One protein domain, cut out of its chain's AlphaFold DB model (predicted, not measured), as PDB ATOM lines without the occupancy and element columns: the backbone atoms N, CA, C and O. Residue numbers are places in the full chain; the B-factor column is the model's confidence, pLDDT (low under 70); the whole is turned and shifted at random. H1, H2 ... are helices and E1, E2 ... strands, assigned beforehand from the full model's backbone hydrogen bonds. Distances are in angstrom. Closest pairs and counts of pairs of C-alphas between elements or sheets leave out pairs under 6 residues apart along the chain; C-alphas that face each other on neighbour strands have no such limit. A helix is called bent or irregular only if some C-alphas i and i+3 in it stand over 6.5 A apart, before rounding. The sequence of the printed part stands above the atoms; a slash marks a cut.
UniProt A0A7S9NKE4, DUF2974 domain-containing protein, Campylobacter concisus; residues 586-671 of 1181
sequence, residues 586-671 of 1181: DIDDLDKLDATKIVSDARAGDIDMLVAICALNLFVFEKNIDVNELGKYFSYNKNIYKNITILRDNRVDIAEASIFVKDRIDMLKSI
ATOM      1  N   ASP A 586     360.805 300.316 384.905       89.25
ATOM      2  CA  ASP A 586     360.551 299.572 386.142       89.25
ATOM      3  C   ASP A 586     361.812 298.852 386.640       89.25
ATOM      4  O   ASP A 586     362.904 299.026 386.098       89.25
ATOM      5  N   ILE A 587     361.668 298.064 387.707       87.06
ATOM      6  CA  ILE A 587     362.793 297.366 388.327       87.06
ATOM      7  C   ILE A 587     363.489 296.399 387.355       87.06
ATOM      8  O   ILE A 587     364.717 296.392 387.288       87.06
ATOM      9  N   ASP A 588     362.721 295.670 386.539       89.44
ATOM     10  CA  ASP A 588     363.246 294.687 385.591       89.44
ATOM     11  C   ASP A 588     364.012 295.364 384.449       89.44
ATOM     12  O   ASP A 588     365.012 294.831 383.961       89.44
ATOM     13  N   ASP A 589     363.557 296.538 384.004       92.38
ATOM     14  CA  ASP A 589     364.298 297.348 383.041       92.38
ATOM     15  C   ASP A 589     365.604 297.864 383.641       92.38
ATOM     16  O   ASP A 589     366.658 297.724 383.019       92.38
ATOM     17  N   LEU A 590     365.553 298.427 384.855       91.19
ATOM     18  CA  LEU A 590     366.729 298.965 385.544       91.19
ATOM     19  C   LEU A 590     367.774 297.884 385.855       91.19
ATOM     20  O   LEU A 590     368.970 298.179 385.863       91.19
ATOM     21  N   ASP A 591     367.355 296.642 386.097       92.00
ATOM     22  CA  ASP A 591     368.251 295.498 386.304       92.00
ATOM     23  C   ASP A 591     368.976 295.056 385.027       92.00
ATOM     24  O   ASP A 591     370.085 294.523 385.102       92.00
ATOM     25  N   LYS A 592     368.397 295.320 383.851       94.06
ATOM     26  CA  LYS A 592     369.004 295.015 382.546       94.06
ATOM     27  C   LYS A 592     369.925 296.123 382.033       94.06
ATOM     28  O   LYS A 592     370.613 295.916 381.030       94.06
ATOM     29  N   LEU A 593     369.932 297.298 382.667       94.75
ATOM     30  CA  LEU A 593     370.757 298.424 382.235       94.75
ATOM     31  C   LEU A 593     372.243 298.190 382.527       94.75
ATOM     32  O   LEU A 593     372.645 297.888 383.648       94.75
ATOM     33  N   ASP A 594     373.073 298.433 381.515       95.12
ATOM     34  CA  ASP A 594     374.530 298.464 381.636       95.12
ATOM     35  C   ASP A 594     375.009 299.922 381.635       95.12
ATOM     36  O   ASP A 594     374.901 300.636 380.635       95.12
ATOM     37  N   ALA A 595     375.557 300.366 382.768       96.25
ATOM     38  CA  ALA A 595     376.037 301.733 382.945       96.25
ATOM     39  C   ALA A 595     377.153 302.118 381.954       96.25
ATOM     40  O   ALA A 595     377.176 303.247 381.466       96.25
ATOM     41  N   THR A 596     378.058 301.193 381.623       96.44
ATOM     42  CA  THR A 596     379.148 301.440 380.668       96.44
ATOM     43  C   THR A 596     378.620 301.551 379.249       96.44
ATOM     44  O   THR A 596     379.070 302.419 378.491       96.44
ATOM     45  N   LYS A 597     377.625 300.732 378.899       96.31
ATOM     46  CA  LYS A 597     376.929 300.857 377.620       96.31
ATOM     47  C   LYS A 597     376.218 302.208 377.500       96.31
ATOM     48  O   LYS A 597     376.452 302.908 376.526       96.31
ATOM     49  N   ILE A 598     375.474 302.634 378.525       95.38
ATOM     50  CA  ILE A 598     374.769 303.933 378.537       95.38
ATOM     51  C   ILE A 598     375.732 305.106 378.305       95.38
ATOM     52  O   ILE A 598     375.437 306.014 377.530       95.38
ATOM     53  N   VAL A 599     376.898 305.101 378.960       95.19
ATOM     54  CA  VAL A 599     377.912 306.150 378.753       95.19
ATOM     55  C   VAL A 599     378.485 306.097 377.331       95.19
ATOM     56  O   VAL A 599     378.710 307.144 376.723       95.19
ATOM     57  N   SER A 600     378.716 304.896 376.793       94.62
ATOM     58  CA  SER A 600     379.236 304.701 375.432       94.62
ATOM     59  C   SER A 600     378.251 305.197 374.371       94.62
ATOM     60  O   SER A 600     378.645 305.954 373.484       94.62
ATOM     61  N   ASP A 601     376.974 304.843 374.510       94.00
ATOM     62  CA  ASP A 601     375.892 305.257 373.615       94.00
ATOM     63  C   ASP A 601     375.735 306.792 373.645       94.00
ATOM     64  O   ASP A 601     375.735 307.451 372.600       94.00
ATOM     65  N   ALA A 602     375.801 307.403 374.834       92.12
ATOM     66  CA  ALA A 602     375.756 308.860 374.988       92.12
ATOM     67  C   ALA A 602     376.943 309.591 374.346       92.12
ATOM     68  O   ALA A 602     376.791 310.704 373.823       92.12
ATOM     69  N   ARG A 603     378.135 308.985 374.364       92.44
ATOM     70  CA  ARG A 603     379.320 309.496 373.652       92.44
ATOM     71  C   ARG A 603     379.176 309.352 372.137       92.44
ATOM     72  O   ARG A 603     379.661 310.221 371.414       92.44
ATOM     73  N   ALA A 604     378.475 308.319 371.672       90.94
ATOM     74  CA  ALA A 604     378.135 308.113 370.265       90.94
ATOM     75  C   ALA A 604     376.981 309.007 369.769       90.94
ATOM     76  O   ALA A 604     376.816 309.169 368.562       90.94
ATOM     77  N   GLY A 605     376.229 309.634 370.679       86.38
ATOM     78  CA  GLY A 605     375.178 310.607 370.370       86.38
ATOM     79  C   GLY A 605     373.777 310.211 370.840       86.38
ATOM     80  O   GLY A 605     372.892 311.056 370.804       86.38
ATOM     81  N   ASP A 606     373.583 308.985 371.328       90.31
ATOM     82  CA  ASP A 606     372.322 308.518 371.914       90.31
ATOM     83  C   ASP A 606     372.303 308.809 373.420       90.31
ATOM     84  O   ASP A 606     372.903 308.106 374.234       90.31
ATOM     85  N   ILE A 607     371.667 309.916 373.794       88.44
ATOM     86  CA  ILE A 607     371.741 310.472 375.149       88.44
ATOM     87  C   ILE A 607     370.511 310.179 376.008       88.44
ATOM     88  O   ILE A 607     370.500 310.573 377.174       88.44
ATOM     89  N   ASP A 608     369.490 309.511 375.478       86.50
ATOM     90  CA  ASP A 608     368.150 309.493 376.080       86.50
ATOM     91  C   ASP A 608     368.118 308.742 377.407       86.50
ATOM     92  O   ASP A 608     367.622 309.248 378.422       86.50
ATOM     93  N   MET A 609     368.740 307.562 377.438       90.88
ATOM     94  CA  MET A 609     368.875 306.793 378.671       90.88
ATOM     95  C   MET A 609     369.743 307.546 379.689       90.88
ATOM     96  O   MET A 609     369.385 307.644 380.861       90.88
ATOM     97  N   LEU A 610     370.855 308.156 379.256       90.50
ATOM     98  CA  LEU A 610     371.723 308.930 380.150       90.50
ATOM     99  C   LEU A 610     370.987 310.137 380.755       90.50
ATOM    100  O   LEU A 610     371.152 310.431 381.942       90.50
ATOM    101  N   VAL A 611     370.166 310.815 379.953       85.56
ATOM    102  CA  VAL A 611     369.279 311.899 380.379       85.56
ATOM    103  C   VAL A 611     368.325 311.403 381.462       85.56
ATOM    104  O   VAL A 611     368.254 312.022 382.528       85.56
ATOM    105  N   ALA A 612     367.630 310.287 381.224       83.88
ATOM    106  CA  ALA A 612     366.684 309.726 382.180       83.88
ATOM    107  C   ALA A 612     367.364 309.365 383.509       83.88
ATOM    108  O   ALA A 612     366.900 309.786 384.572       83.88
ATOM    109  N   ILE A 613     368.517 308.693 383.461       87.69
ATOM    110  CA  ILE A 613     369.282 308.304 384.652       87.69
ATOM    111  C   ILE A 613     369.809 309.530 385.419       87.69
ATOM    112  O   ILE A 613     369.639 309.623 386.636       87.69
ATOM    113  N   CYS A 614     370.386 310.525 384.734       82.38
ATOM    114  CA  CYS A 614     370.878 311.751 385.379       82.38
ATOM    115  C   CYS A 614     369.751 312.581 386.001       82.38
ATOM    116  O   CYS A 614     369.938 313.212 387.046       82.38
ATOM    117  N   ALA A 615     368.588 312.603 385.350       77.06
ATOM    118  CA  ALA A 615     367.413 313.290 385.853       77.06
ATOM    119  C   ALA A 615     366.760 312.542 387.022       77.06
ATOM    120  O   ALA A 615     366.038 313.188 387.784       77.06
ATOM    121  N   LEU A 616     367.038 311.242 387.199       78.12
ATOM    122  CA  LEU A 616     366.297 310.300 388.046       78.12
ATOM    123  C   LEU A 616     364.847 310.132 387.567       78.12
ATOM    124  O   LEU A 616     363.906 310.346 388.331       78.12
ATOM    125  N   ASN A 617     364.653 309.888 386.274       79.00
ATOM    126  CA  ASN A 617     363.339 309.662 385.674       79.00
ATOM    127  C   ASN A 617     362.991 308.176 385.669       79.00
ATOM    128  O   ASN A 617     363.825 307.345 385.334       79.00
ATOM    129  N   LEU A 618     361.727 307.873 385.963       82.69
ATOM    130  CA  LEU A 618     361.153 306.526 385.865       82.69
ATOM    131  C   LEU A 618     360.577 306.252 384.462       82.69
ATOM    132  O   LEU A 618     359.659 305.454 384.292       82.69
ATOM    133  N   PHE A 619     361.052 306.986 383.456       85.56
ATOM    134  CA  PHE A 619     360.693 306.805 382.055       85.56
ATOM    135  C   PHE A 619     361.745 307.426 381.129       85.56
ATOM    136  O   PHE A 619     362.485 308.331 381.531       85.56
ATOM    137  N   VAL A 620     361.762 306.968 379.878       85.62
ATOM    138  CA  VAL A 620     362.566 307.501 378.766       85.62
ATOM    139  C   VAL A 620     361.624 307.890 377.629       85.62
ATOM    140  O   VAL A 620     360.569 307.279 377.470       85.62
ATOM    141  N   PHE A 621     361.970 308.911 376.850       77.44
ATOM    142  CA  PHE A 621     361.226 309.245 375.634       77.44
ATOM    143  C   PHE A 621     361.579 308.278 374.507       77.44
ATOM    144  O   PHE A 621     362.734 307.895 374.369       77.44
ATOM    145  N   GLU A 622     360.592 307.897 373.701       75.75
ATOM    146  CA  GLU A 622     360.828 307.040 372.531       75.75
ATOM    147  C   GLU A 622     361.546 307.792 371.401       75.75
ATOM    148  O   GLU A 622     362.304 307.203 370.637       75.75
ATOM    149  N   LYS A 623     361.325 309.106 371.297       72.56
ATOM    150  CA  LYS A 623     362.005 309.954 370.319       72.56
ATOM    151  C   LYS A 623     363.331 310.462 370.875       72.56
ATOM    152  O   LYS A 623     363.356 311.071 371.945       72.56
ATOM    153  N   ASN A 624     364.382 310.292 370.077       75.44
ATOM    154  CA  ASN A 624     365.721 310.683 370.482       75.44
ATOM    155  C   ASN A 624     365.864 312.197 370.638       75.44
ATOM    156  O   ASN A 624     365.495 312.978 369.754       75.44
ATOM    157  N   ILE A 625     366.448 312.598 371.762       77.06
ATOM    158  CA  ILE A 625     366.794 313.976 372.081       77.06
ATOM    159  C   ILE A 625     367.989 314.376 371.211       77.06
ATOM    160  O   ILE A 625     369.066 313.780 371.300       77.06
ATOM    161  N   ASP A 626     367.839 315.434 370.403       78.81
ATOM    162  CA  ASP A 626     368.984 315.992 369.680       78.81
ATOM    163  C   ASP A 626     369.988 316.561 370.687       78.81
ATOM    164  O   ASP A 626     369.729 317.513 371.430       78.81
ATOM    165  N   VAL A 627     371.180 315.974 370.686       81.25
ATOM    166  CA  VAL A 627     372.325 316.389 371.491       81.25
ATOM    167  C   VAL A 627     372.632 317.879 371.349       81.25
ATOM    168  O   VAL A 627     373.018 318.522 372.329       81.25
ATOM    169  N   ASN A 628     372.476 318.440 370.149       81.06
ATOM    170  CA  ASN A 628     372.748 319.854 369.886       81.06
ATOM    171  C   ASN A 628     371.711 320.772 370.549       81.06
ATOM    172  O   ASN A 628     371.983 321.945 370.811       81.06
ATOM    173  N   GLU A 629     370.538 320.232 370.869       75.75
ATOM    174  CA  GLU A 629     369.456 320.936 371.548       75.75
ATOM    175  C   GLU A 629     369.450 320.706 373.066       75.75
ATOM    176  O   GLU A 629     368.681 321.351 373.779       75.75
ATOM    177  N   LEU A 630     370.373 319.893 373.601       73.06
ATOM    178  CA  LEU A 630     370.496 319.604 375.035       73.06
ATOM    179  C   LEU A 630     370.551 320.875 375.901       73.06
ATOM    180  O   LEU A 630     369.919 320.950 376.957       73.06
ATOM    181  N   GLY A 631     371.289 321.895 375.451       68.31
ATOM    182  CA  GLY A 631     371.383 323.183 376.144       68.31
ATOM    183  C   GLY A 631     370.064 323.958 376.167       68.31
ATOM    184  O   GLY A 631     369.794 324.672 377.133       68.31
ATOM    185  N   LYS A 632     369.221 323.781 375.142       66.62
ATOM    186  CA  LYS A 632     367.872 324.352 375.095       66.62
ATOM    187  C   LYS A 632     366.958 323.612 376.073       66.62
ATOM    188  O   LYS A 632     366.327 324.260 376.911       66.62
ATOM    189  N   TYR A 633     366.955 322.276 376.013       62.34
ATOM    190  CA  TYR A 633     366.096 321.430 376.845       62.34
ATOM    191  C   TYR A 633     366.358 321.618 378.335       62.34
ATOM    192  O   TYR A 633     365.414 321.742 379.096       62.34
ATOM    193  N   PHE A 634     367.618 321.731 378.763       66.81
ATOM    194  CA  PHE A 634     367.996 321.840 380.179       66.81
ATOM    195  C   PHE A 634     368.385 323.254 380.626       66.81
ATOM    196  O   PHE A 634     369.052 323.430 381.647       66.81
ATOM    197  N   SER A 635     367.940 324.279 379.900       57.16
ATOM    198  CA  SER A 635     368.166 325.692 380.249       57.16
ATOM    199  C   SER A 635     367.659 326.055 381.656       57.16
ATOM    200  O   SER A 635     368.311 326.816 382.376       57.16
ATOM    201  N   TYR A 636     366.547 325.441 382.072       52.56
ATOM    202  CA  TYR A 636     365.934 325.562 383.398       52.56
ATOM    203  C   TYR A 636     366.676 324.779 384.500       52.56
ATOM    204  O   TYR A 636     366.593 325.138 385.671       52.56
ATOM    205  N   ASN A 637     367.420 323.719 384.148       61.47
ATOM    206  CA  ASN A 637     368.174 322.884 385.087       61.47
ATOM    207  C   ASN A 637     369.614 322.683 384.606       61.47
ATOM    208  O   ASN A 637     370.005 321.643 384.065       61.47
ATOM    209  N   LYS A 638     370.428 323.709 384.871       69.44
ATOM    210  CA  LYS A 638     371.843 323.763 384.482       69.44
ATOM    211  C   LYS A 638     372.669 322.597 385.036       69.44
ATOM    212  O   LYS A 638     373.686 322.258 384.439       69.44
ATOM    213  N   ASN A 639     372.257 321.972 386.139       72.62
ATOM    214  CA  ASN A 639     373.003 320.872 386.757       72.62
ATOM    215  C   ASN A 639     372.869 319.570 385.955       72.62
ATOM    216  O   ASN A 639     373.871 318.897 385.727       72.62
ATOM    217  N   ILE A 640     371.669 319.241 385.459       75.75
ATOM    218  CA  ILE A 640     371.473 318.067 384.589       75.75
ATOM    219  C   ILE A 640     372.236 318.253 383.271       75.75
ATOM    220  O   ILE A 640     372.975 317.358 382.864       75.75
ATOM    221  N   TYR A 641     372.147 319.444 382.667       78.06
ATOM    222  CA  TYR A 641     372.939 319.796 381.484       78.06
ATOM    223  C   TYR A 641     374.443 319.587 381.712       78.06
ATOM    224  O   TYR A 641     375.117 318.928 380.915       78.06
ATOM    225  N   LYS A 642     374.974 320.123 382.824       79.62
ATOM    226  CA  LYS A 642     376.382 319.967 383.213       79.62
ATOM    227  C   LYS A 642     376.748 318.491 383.382       79.62
ATOM    228  O   LYS A 642     377.783 318.087 382.864       79.62
ATOM    229  N   ASN A 643     375.901 317.690 384.034       84.81
ATOM    230  CA  ASN A 643     376.136 316.257 384.223       84.81
ATOM    231  C   ASN A 643     376.276 315.509 382.902       84.81
ATOM    232  O   ASN A 643     377.285 314.852 382.668       84.81
ATOM    233  N   ILE A 644     375.297 315.662 382.014       85.88
ATOM    234  CA  ILE A 644     375.302 314.984 380.716       85.88
ATOM    235  C   ILE A 644     376.518 315.429 379.894       85.88
ATOM    236  O   ILE A 644     377.213 314.599 379.314       85.88
ATOM    237  N   THR A 645     376.834 316.726 379.901       85.25
ATOM    238  CA  THR A 645     378.002 317.272 379.192       85.25
ATOM    239  C   THR A 645     379.326 316.711 379.724       85.25
ATOM    240  O   THR A 645     380.242 316.476 378.942       85.25
ATOM    241  N   ILE A 646     379.449 316.501 381.039       84.00
ATOM    242  CA  ILE A 646     380.647 315.913 381.659       84.00
ATOM    243  C   ILE A 646     380.767 314.428 381.300       84.00
ATOM    244  O   ILE A 646     381.829 313.999 380.869       84.00
ATOM    245  N   LEU A 647     379.692 313.647 381.427       88.69
ATOM    246  CA  LEU A 647     379.721 312.192 381.207       88.69
ATOM    247  C   LEU A 647     379.965 311.814 379.733       88.69
ATOM    248  O   LEU A 647     380.611 310.804 379.439       88.69
ATOM    249  N   ARG A 648     379.508 312.663 378.803       89.50
ATOM    250  CA  ARG A 648     379.773 312.539 377.360       89.50
ATOM    251  C   ARG A 648     381.177 312.961 376.944       89.50
ATOM    252  O   ARG A 648     381.573 312.731 375.805       89.50
ATOM    253  N   ASP A 649     381.923 313.614 377.823       83.44
ATOM    254  CA  ASP A 649     383.272 314.044 377.505       83.44
ATOM    255  C   ASP A 649     384.214 312.837 377.495       83.44
ATOM    256  O   ASP A 649     384.421 312.189 378.522       83.44
ATOM    257  N   ASN A 650     384.813 312.548 376.339       80.88
ATOM    258  CA  ASN A 650     385.737 311.423 376.174       80.88
ATOM    259  C   ASN A 650     386.987 311.526 377.063       80.88
ATOM    260  O   ASN A 650     387.682 310.530 377.240       80.88
ATOM    261  N   ARG A 651     387.269 312.709 377.625       74.19
ATOM    262  CA  ARG A 651     388.373 312.928 378.570       74.19
ATOM    263  C   ARG A 651     388.084 312.380 379.967       74.19
ATOM    264  O   ARG A 651     389.024 312.127 380.711       74.19
ATOM    265  N   VAL A 652     386.813 312.215 380.338       77.75
ATOM    266  CA  VAL A 652     386.438 311.570 381.604       77.75
ATOM    267  C   VAL A 652     386.610 310.066 381.437       77.75
ATOM    268  O   VAL A 652     386.149 309.490 380.446       77.75
ATOM    269  N   ASP A 653     387.263 309.417 382.399       82.12
ATOM    270  CA  ASP A 653     387.438 307.970 382.369       82.12
ATOM    271  C   ASP A 653     386.073 307.266 382.317       82.12
ATOM    272  O   ASP A 653     385.141 307.607 383.051       82.12
ATOM    273  N   ILE A 654     385.929 306.302 381.405       86.06
ATOM    274  CA  ILE A 654     384.632 305.660 381.184       86.06
ATOM    275  C   ILE A 654     384.199 304.833 382.396       86.06
ATOM    276  O   ILE A 654     383.001 304.761 382.666       86.06
ATOM    277  N   ALA A 655     385.136 304.253 383.154       87.62
ATOM    278  CA  ALA A 655     384.804 303.506 384.360       87.62
ATOM    279  C   ALA A 655     384.319 304.457 385.464       87.62
ATOM    280  O   ALA A 655     383.305 304.173 386.095       87.62
ATOM    281  N   GLU A 656     384.950 305.624 385.634       84.38
ATOM    282  CA  GLU A 656     384.475 306.666 386.563       84.38
ATOM    283  C   GLU A 656     383.076 307.184 386.194       84.38
ATOM    284  O   GLU A 656     382.191 307.248 387.050       84.38
ATOM    285  N   ALA A 657     382.841 307.484 384.914       88.44
ATOM    286  CA  ALA A 657     381.523 307.888 384.425       88.44
ATOM    287  C   ALA A 657     380.470 306.784 384.640       88.44
ATOM    288  O   ALA A 657     379.343 307.067 385.052       88.44
ATOM    289  N   SER A 658     380.848 305.521 384.416       93.25
ATOM    290  CA  SER A 658     379.973 304.362 384.623       93.25
ATOM    291  C   SER A 658     379.602 304.175 386.096       93.25
ATOM    292  O   SER A 658     378.470 303.800 386.383       93.25
ATOM    293  N   ILE A 659     380.509 304.466 387.036       91.06
ATOM    294  CA  ILE A 659     380.215 304.398 388.477       91.06
ATOM    295  C   ILE A 659     379.128 305.414 388.852       91.06
ATOM    296  O   ILE A 659     378.175 305.047 389.534       91.06
ATOM    297  N   PHE A 660     379.207 306.657 388.363       91.00
ATOM    298  CA  PHE A 660     378.156 307.653 388.611       91.00
ATOM    299  C   PHE A 660     376.799 307.210 388.049       91.00
ATOM    300  O   PHE A 660     375.775 307.321 388.722       91.00
ATOM    301  N   VAL A 661     376.778 306.701 386.811       93.62
ATOM    302  CA  VAL A 661     375.547 306.205 386.174       93.62
ATOM    303  C   VAL A 661     374.978 305.015 386.950       93.62
ATOM    304  O   VAL A 661     373.772 304.964 387.173       93.62
ATOM    305  N   LYS A 662     375.831 304.109 387.438       93.19
ATOM    306  CA  LYS A 662     375.422 302.988 388.287       93.19
ATOM    307  C   LYS A 662     374.805 303.460 389.606       93.19
ATOM    308  O   LYS A 662     373.703 303.031 389.923       93.19
ATOM    309  N   ASP A 663     375.439 304.399 390.311       89.25
ATOM    310  CA  ASP A 663     374.895 304.977 391.553       89.25
ATOM    311  C   ASP A 663     373.493 305.572 391.345       89.25
ATOM    312  O   ASP A 663     372.642 305.532 392.232       89.25
ATOM    313  N   ARG A 664     373.244 306.143 390.160       88.31
ATOM    314  CA  ARG A 664     371.943 306.703 389.781       88.31
ATOM    315  C   ARG A 664     370.908 305.643 389.431       88.31
ATOM    316  O   ARG A 664     369.746 305.824 389.781       88.31
ATOM    317  N   ILE A 665     371.316 304.563 388.768       91.12
ATOM    318  CA  ILE A 665     370.458 303.398 388.530       91.12
ATOM    319  C   ILE A 665     370.050 302.784 389.872       91.12
ATOM    320  O   ILE A 665     368.860 302.603 390.107       91.12
ATOM    321  N   ASP A 666     371.004 302.544 390.772       87.19
ATOM    322  CA  ASP A 666     370.738 301.964 392.094       87.19
ATOM    323  C   ASP A 666     369.792 302.861 392.905       87.19
ATOM    324  O   ASP A 666     368.794 302.385 393.441       87.19
ATOM    325  N   MET A 667     370.009 304.180 392.880       83.62
ATOM    326  CA  MET A 667     369.078 305.145 393.468       83.62
ATOM    327  C   MET A 667     367.666 305.059 392.872       83.62
ATOM    328  O   MET A 667     366.692 305.180 393.611       83.62
ATOM    329  N   LEU A 668     367.519 304.875 391.556       82.88
ATOM    330  CA  LEU A 668     366.200 304.720 390.931       82.88
ATOM    331  C   LEU A 668     365.494 303.444 391.393       82.88
ATOM    332  O   LEU A 668     364.293 303.490 391.648       82.88
ATOM    333  N   LYS A 669     366.233 302.345 391.572       85.56
ATOM    334  CA  LYS A 669     365.692 301.102 392.139       85.56
ATOM    335  C   LYS A 669     365.169 301.328 393.556       85.56
ATOM    336  O   LYS A 669     364.037 300.953 393.853       85.56
ATOM    337  N   SER A 670     365.941 302.022 394.394       78.12
ATOM    338  CA  SER A 670     365.509 302.424 395.737       78.12
ATOM    339  C   SER A 670     364.212 303.227 395.692       78.12
ATOM    340  O   SER A 670     363.284 302.930 396.432       78.12
ATOM    341  N   ILE A 671     364.119 304.211 394.788       74.62
ATOM    342  CA  ILE A 671     362.933 305.068 394.628       74.62
ATOM    343  C   ILE A 671     361.688 304.254 394.268       74.62
ATOM    344  O   ILE A 671     360.622 304.522 394.818       74.62
TER     345      ILE A 671
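Overview. This is residues 586 to 671 of the 1181 residues of the protein "DUF2974 domain-containing protein" of Campylobacter concisus (UniProt A0A7S9NKE4). A short helix, H3, sits in the middle of a compact cluster of crossed helices, with H2, H5 and the long H6 packing on it. H1 packs on the last part of H6 at one end, H4 lies near H5 at the other end, and the short strand E1 is beside H3. The 86 printed residues hold six named helices and one named strand, in the order H1, H2, H3, E1, H4, H5, H6, and the class is mostly helix. The radius of gyration of the C-alphas is 12.0 A, and they span 31 by 26 by 21 A.

Arrangement. H1, residues 587 to 592, touches H6, residues 654 to 671, at residues 665 to 669 alone, at a shallow tilt of 18 degrees, opposite ways; the closest C-alphas, of Ile 587 and Lys 669, are 6.1 A apart. H2, residues 595 to 604, touches residues 654 to 662 alone of H6 at a steep tilt of 60 degrees, with the closest C-alphas, of Thr 596 and Ser 658, 5.0 A apart. H3, residues 608 to 615, touches H2, closest at the C-alphas of Ile 598 and Leu 610, 6.1 A. E1, residues 619 to 621, pairs with no named strand. H4, residues 627 to 633, is irregular, with C-alphas 628 and 631 7.2 A apart. H5, residues 638 to 647, touches H3, closest at the C-alphas of Cys 614 and Ile 640, 6.4 A. Every O i to N i+4 pair is within hydrogen-bond range in H1, H2, H3, H5 and H6; in H4 it is 1 of 3, beside 3 of 4 O i to N i+3 pairs.

Along the chain. H1 begins at C-alpha 587 (362.793, 297.366, 388.327). H2 is 14.3 A long, H5 14.4 A and H6 25.5 A, ending at C-alpha 671 (362.933, 305.068, 394.628).

Size, cuts and confidence. The C-alphas farthest apart, of Asn 628 and Ser 670, are 32.0 A apart. The printed part has no cut and no long link. Residues 631 to 638 are under 70 in pLDDT.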